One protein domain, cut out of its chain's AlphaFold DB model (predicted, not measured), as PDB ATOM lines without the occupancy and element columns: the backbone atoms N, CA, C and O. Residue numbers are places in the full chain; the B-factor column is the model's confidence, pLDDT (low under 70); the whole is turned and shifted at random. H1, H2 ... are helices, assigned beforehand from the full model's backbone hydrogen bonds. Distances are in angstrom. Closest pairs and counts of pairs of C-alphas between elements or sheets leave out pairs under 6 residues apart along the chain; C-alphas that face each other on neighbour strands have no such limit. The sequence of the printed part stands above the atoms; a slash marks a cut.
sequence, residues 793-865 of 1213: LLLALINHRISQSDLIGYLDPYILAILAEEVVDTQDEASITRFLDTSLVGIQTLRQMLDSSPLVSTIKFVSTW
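What this domain is: This is residues 793 to 865 of the 1213 residues of an uncharacterized protein of Nostoc sp. RF31YmG (UniProt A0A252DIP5). Three short helices, H1, H2 and H3, pack crosswise on H5, the helix nearest the middle, while H4 sits beyond one end of H3. The 73 printed residues have five named helices, H1 to H5 in order, and no named strand: all helix. The whole is compact, with a radius of gyration of the C-alphas of 11.9 A and spans of 32 by 25 by 16 A.

Where its parts are: H1, residues 793 to 798, begins at C-alpha 793 (-23.985, -52.017, 27.725). H2 is residues 812 to 820, H3 829 to 837 and H4 840 to 847. H5, residues 853 to 865, is 18.0 A long and ends at C-alpha 865 (-7.958, -45.914, 36.117).

How they stand to each other: H5 is the hub. Its residues 854 to 855 touch H1, closest C-alphas Leu 794 and Leu 855, 5.6 A. Its residues 859 to 863 touch H2, about perpendicular at 78 degrees, closest C-alphas Ile 815 and Ser 863, 6.3 A. Its residues 856 to 860 touch H3, a steep tilt of 57 degrees, closest C-alphas Thr 833 and Val 856, 6.2 A. H4 is close to but not clearly touching H3, closest C-alphas Leu 836 and Gly 842, 5.3 A. In H1 to H5 every O i to N i+4 pair is within hydrogen-bond range.

The domain as a whole: The printed part has no cut. The link from H1 to H2 is long, 13 residues. Residues 823 to 827 have pLDDT under 70.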
ATOM      1  N   LEU A 793     -24.656 -52.513  26.529       89.50
ATOM      2  CA  LEU A 793     -23.985 -52.017  27.725       89.50
ATOM      3  C   LEU A 793     -24.457 -50.605  28.100       89.50
ATOM      4  O   LEU A 793     -24.736 -50.349  29.271       89.50
ATOM      5  N   LEU A 794     -24.598 -49.711  27.118       91.75
ATOM      6  CA  LEU A 794     -25.154 -48.372  27.313       91.75
ATOM      7  C   LEU A 794     -26.564 -48.448  27.912       91.75
ATOM      8  O   LEU A 794     -26.846 -47.769  28.897       91.75
ATOM      9  N   LEU A 795     -27.428 -49.320  27.386       89.88
ATOM     10  CA  LEU A 795     -28.763 -49.539  27.945       89.88
ATOM     11  C   LEU A 795     -28.708 -50.035  29.397       89.88
ATOM     12  O   LEU A 795     -29.500 -49.589  30.226       89.88
ATOM     13  N   ALA A 796     -27.781 -50.931  29.740       87.56
ATOM     14  CA  ALA A 796     -27.616 -51.393  31.118       87.56
ATOM     15  C   ALA A 796     -27.133 -50.277  32.066       87.56
ATOM     16  O   ALA A 796     -27.606 -50.211  33.204       87.56
ATOM     17  N   LEU A 797     -26.251 -49.387  31.595       88.38
ATOM     18  CA  LEU A 797     -25.778 -48.210  32.335       88.38
ATOM     19  C   LEU A 797     -26.902 -47.187  32.558       88.38
ATOM     20  O   LEU A 797     -27.099 -46.742  33.689       88.38
ATOM     21  N   ILE A 798     -27.675 -46.860  31.514       89.12
ATOM     22  CA  ILE A 798     -28.832 -45.947  31.593       89.12
ATOM     23  C   ILE A 798     -29.872 -46.475  32.587       89.12
ATOM     24  O   ILE A 798     -30.422 -45.717  33.380       89.12
ATOM     25  N   ASN A 799     -30.119 -47.787  32.582       86.56
ATOM     26  CA  ASN A 799     -31.071 -48.427  33.491       86.56
ATOM     27  C   ASN A 799     -30.491 -48.727  34.885       86.56
ATOM     28  O   ASN A 799     -31.144 -49.418  35.669       86.56
ATOM     29  N   HIS A 800     -29.275 -48.258  35.190       84.62
ATOM     30  CA  HIS A 800     -28.578 -48.479  36.461       84.62
ATOM     31  C   HIS A 800     -28.487 -49.959  36.882       84.62
ATOM     32  O   HIS A 800     -28.471 -50.277  38.070       84.62
ATOM     33  N   ARG A 801     -28.422 -50.882  35.910       81.06
ATOM     34  CA  ARG A 801     -28.254 -52.331  36.148       81.06
ATOM     35  C   ARG A 801     -26.791 -52.761  36.271       81.06
ATOM     36  O   ARG A 801     -26.522 -53.930  36.542       81.06
ATOM     37  N   ILE A 802     -25.868 -51.839  36.020       84.00
ATOM     38  CA  ILE A 802     -24.428 -52.003  36.189       84.00
ATOM     39  C   ILE A 802     -23.812 -50.643  36.521       84.00
ATOM     40  O   ILE A 802     -24.264 -49.616  36.008       84.00
ATOM     41  N   SER A 803     -22.812 -50.619  37.398       86.50
ATOM     42  CA  SER A 803     -22.054 -49.409  37.717       86.50
ATOM     43  C   SER A 803     -20.773 -49.316  36.884       86.50
ATOM     44  O   SER A 803     -20.289 -50.304  36.335       86.50
ATOM     45  N   GLN A 804     -20.176 -48.123  36.818       85.81
ATOM     46  CA  GLN A 804     -18.894 -47.930  36.128       85.81
ATOM     47  C   GLN A 804     -17.769 -48.768  36.756       85.81
ATOM     48  O   GLN A 804     -16.910 -49.281  36.044       85.81
ATOM     49  N   SER A 805     -17.786 -48.936  38.083       85.88
ATOM     50  CA  SER A 805     -16.810 -49.753  38.810       85.88
ATOM     51  C   SER A 805     -16.920 -51.242  38.496       85.88
ATOM     52  O   SER A 805     -15.891 -51.910  38.462       85.88
ATOM     53  N   ASP A 806     -18.124 -51.750  38.213       84.69
ATOM     54  CA  ASP A 806     -18.336 -53.168  37.879       84.69
ATOM     55  C   ASP A 806     -17.704 -53.555  36.532       84.69
ATOM     56  O   ASP A 806     -17.484 -54.732  36.259       84.69
ATOM     57  N   LEU A 807     -17.413 -52.567  35.678       86.25
ATOM     58  CA  LEU A 807     -16.842 -52.769  34.345       86.25
ATOM     59  C   LEU A 807     -15.309 -52.750  34.324       86.25
ATOM     60  O   LEU A 807     -14.703 -53.115  33.307       86.25
ATOM     61  N   ILE A 808     -14.673 -52.372  35.440       84.38
ATOM     62  CA  ILE A 808     -13.231 -52.564  35.636       84.38
ATOM     63  C   ILE A 808     -12.953 -54.073  35.682       84.38
ATOM     64  O   ILE A 808     -13.628 -54.818  36.386       84.38
ATOM     65  N   GLY A 809     -11.951 -54.536  34.937       79.69
ATOM     66  CA  GLY A 809     -11.654 -55.961  34.765       79.69
ATOM     67  C   GLY A 809     -12.297 -56.566  33.513       79.69
ATOM     68  O   GLY A 809     -11.932 -57.675  33.128       79.69
ATOM     69  N   TYR A 810     -13.232 -55.864  32.866       84.56
ATOM     70  CA  TYR A 810     -13.848 -56.315  31.619       84.56
ATOM     71  C   TYR A 810     -13.516 -55.407  30.433       84.56
ATOM     72  O   TYR A 810     -13.202 -55.903  29.352       84.56
ATOM     73  N   LEU A 811     -13.585 -54.085  30.619       88.69
ATOM     74  CA  LEU A 811     -13.278 -53.114  29.563       88.69
ATOM     75  C   LEU A 811     -11.787 -52.766  29.482       88.69
ATOM     76  O   LEU A 811     -11.315 -52.380  28.414       88.69
ATOM     77  N   ASP A 812     -11.034 -52.907  30.572       89.44
ATOM     78  CA  ASP A 812      -9.642 -52.467  30.652       89.44
ATOM     79  C   ASP A 812      -8.712 -53.085  29.595       89.44
ATOM     80  O   ASP A 812      -7.917 -52.311  29.065       89.44
ATOM     81  N   PRO A 813      -8.816 -54.361  29.153       88.56
ATOM     82  CA  PRO A 813      -7.935 -54.867  28.098       88.56
ATOM     83  C   PRO A 813      -8.208 -54.220  26.735       88.56
ATOM     84  O   PRO A 813      -7.305 -54.154  25.899       88.56
ATOM     85  N   TYR A 814      -9.444 -53.772  26.486       88.50
ATOM     86  CA  TYR A 814      -9.843 -53.089  25.251       88.50
ATOM     87  C   TYR A 814      -9.437 -51.616  25.292       88.50
ATOM     88  O   TYR A 814      -8.845 -51.114  24.339       88.50
ATOM     89  N   ILE A 815      -9.689 -50.941  26.417       89.38
ATOM     90  CA  ILE A 815      -9.290 -49.541  26.613       89.38
ATOM     91  C   ILE A 815      -7.768 -49.403  26.603       89.38
ATOM     92  O   ILE A 815      -7.241 -48.500  25.961       89.38
ATOM     93  N   LEU A 816      -7.049 -50.330  27.236       88.69
ATOM     94  CA  LEU A 816      -5.592 -50.370  27.203       88.69
ATOM     95  C   LEU A 816      -5.056 -50.486  25.766       88.69
ATOM     96  O   LEU A 816      -4.068 -49.836  25.440       88.69
ATOM     97  N   ALA A 817      -5.721 -51.255  24.898       86.25
ATOM     98  CA  ALA A 817      -5.341 -51.375  23.490       86.25
ATOM     99  C   ALA A 817      -5.599 -50.084  22.695       86.25
ATOM    100  O   ALA A 817      -4.753 -49.674  21.906       86.25
ATOM    101  N   ILE A 818      -6.727 -49.409  22.946       86.38
ATOM    102  CA  ILE A 818      -7.050 -48.103  22.345       86.38
ATOM    103  C   ILE A 818      -6.015 -47.044  22.751       86.38
ATOM    104  O   ILE A 818      -5.553 -46.283  21.902       86.38
ATOM    105  N   LEU A 819      -5.629 -47.017  24.033       83.88
ATOM    106  CA  LEU A 819      -4.619 -46.097  24.559       83.88
ATOM    107  C   LEU A 819      -3.217 -46.397  24.017       83.88
ATOM    108  O   LEU A 819      -2.476 -45.474  23.701       83.88
ATOM    109  N   ALA A 820      -2.839 -47.675  23.917       82.81
ATOM    110  CA  ALA A 820      -1.516 -48.079  23.438       82.81
ATOM    111  C   ALA A 820      -1.283 -47.761  21.951       82.81
ATOM    112  O   ALA A 820      -0.135 -47.579  21.550       82.81
ATOM    113  N   GLU A 821      -2.352 -47.700  21.153       76.50
ATOM    114  CA  GLU A 821      -2.312 -47.396  19.717       76.50
ATOM    115  C   GLU A 821      -2.531 -45.920  19.377       76.50
ATOM    116  O   GLU A 821      -2.575 -45.592  18.194       76.50
ATOM    117  N   GLU A 822      -2.694 -45.050  20.380       73.06
ATOM    118  CA  GLU A 822      -2.888 -43.605  20.180       73.06
ATOM    119  C   GLU A 822      -4.132 -43.286  19.315       73.06
ATOM    120  O   GLU A 822      -4.224 -42.250  18.672       73.06
ATOM    121  N   VAL A 823      -5.143 -44.171  19.300       69.12
ATOM    122  CA  VAL A 823      -6.417 -43.930  18.582       69.12
ATOM    123  C   VAL A 823      -7.237 -42.837  19.277       69.12
ATOM    124  O   VAL A 823      -8.015 -42.122  18.645       69.12
ATOM    125  N   VAL A 824      -7.065 -42.721  20.594       69.69
ATOM    126  CA  VAL A 824      -7.630 -41.665  21.431       69.69
ATOM    127  C   VAL A 824      -6.453 -40.977  22.125       69.69
ATOM    128  O   VAL A 824      -5.902 -41.511  23.086       69.69
ATOM    129  N   ASP A 825      -6.061 -39.805  21.617       57.28
ATOM    130  CA  ASP A 825      -4.828 -39.087  21.993       57.28
ATOM    131  C   ASP A 825      -4.743 -38.692  23.486       57.28
ATOM    132  O   ASP A 825      -3.667 -38.373  23.991       57.28
ATOM    133  N   THR A 826      -5.865 -38.663  24.218       62.16
ATOM    134  CA  THR A 826      -5.940 -38.188  25.615       62.16
ATOM    135  C   THR A 826      -7.113 -38.816  26.382       62.16
ATOM    136  O   THR A 826      -8.038 -39.356  25.788       62.16
ATOM    137  N   GLN A 827      -7.163 -38.664  27.716       64.50
ATOM    138  CA  GLN A 827      -8.366 -38.948  28.535       64.50
ATOM    139  C   GLN A 827      -9.521 -37.943  28.279       64.50
ATOM    140  O   GLN A 827     -10.413 -37.776  29.118       64.50
ATOM    141  N   ASP A 828      -9.469 -37.221  27.157       74.06
ATOM    142  CA  ASP A 828     -10.425 -36.188  26.797       74.06
ATOM    143  C   ASP A 828     -11.740 -36.792  26.313       74.06
ATOM    144  O   ASP A 828     -11.802 -37.713  25.494       74.06
ATOM    145  N   GLU A 829     -12.815 -36.206  26.814       78.19
ATOM    146  CA  GLU A 829     -14.174 -36.653  26.569       78.19
ATOM    147  C   GLU A 829     -14.559 -36.464  25.102       78.19
ATOM    148  O   GLU A 829     -15.168 -37.350  24.512       78.19
ATOM    149  N   ALA A 830     -14.126 -35.364  24.476       83.62
ATOM    150  CA  ALA A 830     -14.455 -35.079  23.082       83.62
ATOM    151  C   ALA A 830     -13.829 -36.092  22.111       83.62
ATOM    152  O   ALA A 830     -14.445 -36.446  21.103       83.62
ATOM    153  N   SER A 831     -12.626 -36.585  22.420       83.62
ATOM    154  CA  SER A 831     -11.943 -37.599  21.608       83.62
ATOM    155  C   SER A 831     -12.642 -38.960  21.700       83.62
ATOM    156  O   SER A 831     -12.880 -39.597  20.674       83.62
ATOM    157  N   ILE A 832     -13.047 -39.369  22.909       85.75
ATOM    158  CA  ILE A 832     -13.816 -40.605  23.136       85.75
ATOM    159  C   ILE A 832     -15.179 -40.522  22.443       85.75
ATOM    160  O   ILE A 832     -15.563 -41.457  21.740       85.75
ATOM    161  N   THR A 833     -15.889 -39.399  22.589       87.81
ATOM    162  CA  THR A 833     -17.183 -39.179  21.930       87.81
ATOM    163  C   THR A 833     -17.050 -39.286  20.418       87.81
ATOM    164  O   THR A 833     -17.767 -40.067  19.806       87.81
ATOM    165  N   ARG A 834     -16.065 -38.610  19.807       87.88
ATOM    166  CA  ARG A 834     -15.834 -38.703  18.358       87.88
ATOM    167  C   ARG A 834     -15.572 -40.141  17.903       87.88
ATOM    168  O   ARG A 834     -16.062 -40.535  16.847       87.88
ATOM    169  N   PHE A 835     -14.803 -40.919  18.666       89.19
ATOM    170  CA  PHE A 835     -14.550 -42.324  18.344       89.19
ATOM    171  C   PHE A 835     -15.850 -43.146  18.357       89.19
ATOM    172  O   PHE A 835     -16.146 -43.831  17.375       89.19
ATOM    173  N   LEU A 836     -16.656 -43.026  19.418       91.00
ATOM    174  CA  LEU A 836     -17.924 -43.753  19.559       91.00
ATOM    175  C   LEU A 836     -18.996 -43.295  18.563       91.00
ATOM    176  O   LEU A 836     -19.735 -44.129  18.054       91.00
ATOM    177  N   ASP A 837     -19.053 -42.009  18.218       89.88
ATOM    178  CA  ASP A 837     -19.988 -41.481  17.213       89.88
ATOM    179  C   ASP A 837     -19.768 -42.125  15.835       89.88
ATOM    180  O   ASP A 837     -20.696 -42.249  15.038       89.88
ATOM    181  N   THR A 838     -18.536 -42.563  15.552       89.19
ATOM    182  CA  THR A 838     -18.177 -43.257  14.305       89.19
ATOM    183  C   THR A 838     -18.269 -44.783  14.383       89.19
ATOM    184  O   THR A 838     -17.969 -45.446  13.381       89.19
ATOM    185  N   SER A 839     -18.662 -45.340  15.533       93.94
ATOM    186  CA  SER A 839     -18.839 -46.777  15.765       93.94
ATOM    187  C   SER A 839     -20.305 -47.209  15.626       93.94
ATOM    188  O   SER A 839     -21.206 -46.376  15.507       93.94
ATOM    189  N   LEU A 840     -20.571 -48.520  15.654       94.81
ATOM    190  CA  LEU A 840     -21.935 -49.043  15.545       94.81
ATOM    191  C   LEU A 840     -22.829 -48.569  16.702       94.81
ATOM    192  O   LEU A 840     -23.970 -48.176  16.453       94.81
ATOM    193  N   VAL A 841     -22.320 -48.546  17.943       95.06
ATOM    194  CA  VAL A 841     -23.065 -47.978  19.079       95.06
ATOM    195  C   VAL A 841     -23.441 -46.517  18.848       95.06
ATOM    196  O   VAL A 841     -24.566 -46.150  19.179       95.06
ATOM    197  N   GLY A 842     -22.577 -45.696  18.241       95.25
ATOM    198  CA  GLY A 842     -22.904 -44.310  17.894       95.25
ATOM    199  C   GLY A 842     -24.091 -44.221  16.938       95.25
ATOM    200  O   GLY A 842     -25.070 -43.532  17.227       95.25
ATOM    201  N   ILE A 843     -24.058 -45.001  15.852       94.81
ATOM    202  CA  ILE A 843     -25.148 -45.070  14.865       94.81
ATOM    203  C   ILE A 843     -26.469 -45.507  15.519       94.81
ATOM    204  O   ILE A 843     -27.501 -44.856  15.344       94.81
ATOM    205  N   GLN A 844     -26.447 -46.575  16.320       95.06
ATOM    206  CA  GLN A 844     -27.652 -47.105  16.968       95.06
ATOM    207  C   GLN A 844     -28.199 -46.170  18.056       95.06
ATOM    208  O   GLN A 844     -29.417 -46.014  18.175       95.06
ATOM    209  N   THR A 845     -27.316 -45.496  18.796       95.12
ATOM    210  CA  THR A 845     -27.672 -44.490  19.808       95.12
ATOM    211  C   THR A 845     -28.369 -43.291  19.169       95.12
ATOM    212  O   THR A 845     -29.434 -42.887  19.635       95.12
ATOM    213  N   LEU A 846     -27.828 -42.775  18.059       93.56
ATOM    214  CA  LEU A 846     -28.440 -41.684  17.295       93.56
ATOM    215  C   LEU A 846     -29.811 -42.083  16.739       93.56
ATOM    216  O   LEU A 846     -30.778 -41.333  16.881       93.56
ATOM    217  N   ARG A 847     -29.919 -43.284  16.161       93.56
ATOM    218  CA  ARG A 847     -31.174 -43.825  15.619       93.56
ATOM    219  C   ARG A 847     -32.271 -43.932  16.680       93.56
ATOM    220  O   ARG A 847     -33.423 -43.619  16.390       93.56
ATOM    221  N   GLN A 848     -31.926 -44.368  17.894       92.31
ATOM    222  CA  GLN A 848     -32.873 -44.485  19.011       92.31
ATOM    223  C   GLN A 848     -33.016 -43.201  19.850       92.31
ATOM    224  O   GLN A 848     -33.773 -43.199  20.818       92.31
ATOM    225  N   MET A 849     -32.342 -42.105  19.475       92.88
ATOM    226  CA  MET A 849     -32.350 -40.824  20.200       92.88
ATOM    227  C   MET A 849     -31.961 -40.961  21.685       92.88
ATOM    228  O   MET A 849     -32.573 -40.344  22.559       92.88
ATOM    229  N   LEU A 850     -30.952 -41.787  21.971       92.69
ATOM    230  CA  LEU A 850     -30.437 -42.023  23.323       92.69
ATOM    231  C   LEU A 850     -29.212 -41.142  23.624       92.69
ATOM    232  O   LEU A 850     -28.531 -40.671  22.717       92.69
ATOM    233  N   ASP A 851     -28.929 -40.922  24.910       89.38
ATOM    234  CA  ASP A 851     -27.748 -40.180  25.372       89.38
ATOM    235  C   ASP A 851     -26.545 -41.125  25.541       89.38
ATOM    236  O   ASP A 851     -26.620 -42.094  26.299       89.38
ATOM    237  N   SER A 852     -25.434 -40.847  24.852       91.50
ATOM    238  CA  SER A 852     -24.192 -41.634  24.928       91.50
ATOM    239  C   SER A 852     -23.311 -41.283  26.136       91.50
ATOM    240  O   SER A 852     -22.380 -42.034  26.450       91.50
ATOM    241  N   SER A 853     -23.610 -40.194  26.858       91.44
ATOM    242  CA  SER A 853     -22.812 -39.688  27.991       91.44
ATOM    243  C   SER A 853     -22.492 -40.741  29.072       91.44
ATOM    244  O   SER A 853     -21.358 -40.764  29.569       91.44
ATOM    245  N   PRO A 854     -23.401 -41.674  29.439       93.00
ATOM    246  CA  PRO A 854     -23.084 -42.735  30.399       93.00
ATOM    247  C   PRO A 854     -21.971 -43.682  29.923       93.00
ATOM    248  O   PRO A 854     -21.112 -44.071  30.716       93.00
ATOM    249  N   LEU A 855     -21.939 -44.034  28.635       92.00
ATOM    250  CA  LEU A 855     -20.894 -44.897  28.078       92.00
ATOM    251  C   LEU A 855     -19.568 -44.139  27.932       92.00
ATOM    252  O   LEU A 855     -18.524 -44.662  28.320       92.00
ATOM    253  N   VAL A 856     -19.615 -42.892  27.451       91.69
ATOM    254  CA  VAL A 856     -18.435 -42.017  27.329       91.69
ATOM    255  C   VAL A 856     -17.758 -41.823  28.688       91.69
ATOM    256  O   VAL A 856     -16.555 -42.053  28.825       91.69
ATOM    257  N   SER A 857     -18.531 -41.466  29.718       91.31
ATOM    258  CA  SER A 857     -18.013 -41.278  31.079       91.31
ATOM    259  C   SER A 857     -17.439 -42.566  31.674       91.31
ATOM    260  O   SER A 857     -16.418 -42.514  32.356       91.31
ATOM    261  N   THR A 858     -18.029 -43.725  31.363       91.88
ATOM    262  CA  THR A 858     -17.504 -45.038  31.773       91.88
ATOM    263  C   THR A 858     -16.155 -45.332  31.119       91.88
ATOM    264  O   THR A 858     -15.207 -45.705  31.807       91.88
ATOM    265  N   ILE A 859     -16.032 -45.129  29.804       90.81
ATOM    266  CA  ILE A 859     -14.773 -45.348  29.075       90.81
ATOM    267  C   ILE A 859     -13.684 -44.398  29.582       90.81
ATOM    268  O   ILE A 859     -12.558 -44.832  29.825       90.81
ATOM    269  N   LYS A 860     -14.026 -43.128  29.826       91.12
ATOM    270  CA  LYS A 860     -13.126 -42.140  30.432       91.12
ATOM    271  C   LYS A 860     -12.666 -42.572  31.825       91.12
ATOM    272  O   LYS A 860     -11.470 -42.553  32.102       91.12
ATOM    273  N   PHE A 861     -13.590 -43.020  32.674       90.88
ATOM    274  CA  PHE A 861     -13.284 -43.510  34.017       90.88
ATOM    275  C   PHE A 861     -12.316 -44.703  33.990       90.88
ATOM    276  O   PHE A 861     -11.290 -44.675  34.673       90.88
ATOM    277  N   VAL A 862     -12.584 -45.711  33.151       91.00
ATOM    278  CA  VAL A 862     -11.692 -46.871  32.978       91.00
ATOM    279  C   VAL A 862     -10.337 -46.433  32.416       91.00
ATOM    280  O   VAL A 862      -9.305 -46.875  32.910       91.00
ATOM    281  N   SER A 863     -10.311 -45.514  31.448       89.62
ATOM    282  CA  SER A 863      -9.074 -44.963  30.882       89.62
ATOM    283  C   SER A 863      -8.205 -44.275  31.942       89.62
ATOM    284  O   SER A 863      -7.002 -44.528  32.015       89.62
ATOM    285  N   THR A 864      -8.793 -43.430  32.796       89.75
ATOM    286  CA  THR A 864      -8.077 -42.783  33.906       89.75
ATOM    287  C   THR A 864      -7.573 -43.809  34.919       89.75
ATOM    288  O   THR A 864      -6.436 -43.709  35.380       89.75
ATOM    289  N   TRP A 865      -8.377 -44.826  35.237       91.75
ATOM    290  CA  TRP A 865      -7.958 -45.914  36.117       91.75
ATOM    291  C   TRP A 865      -6.749 -46.679  35.553       91.75
ATOM    292  O   TRP A 865      -5.766 -46.849  36.270       91.75
TER     293      TRP A 865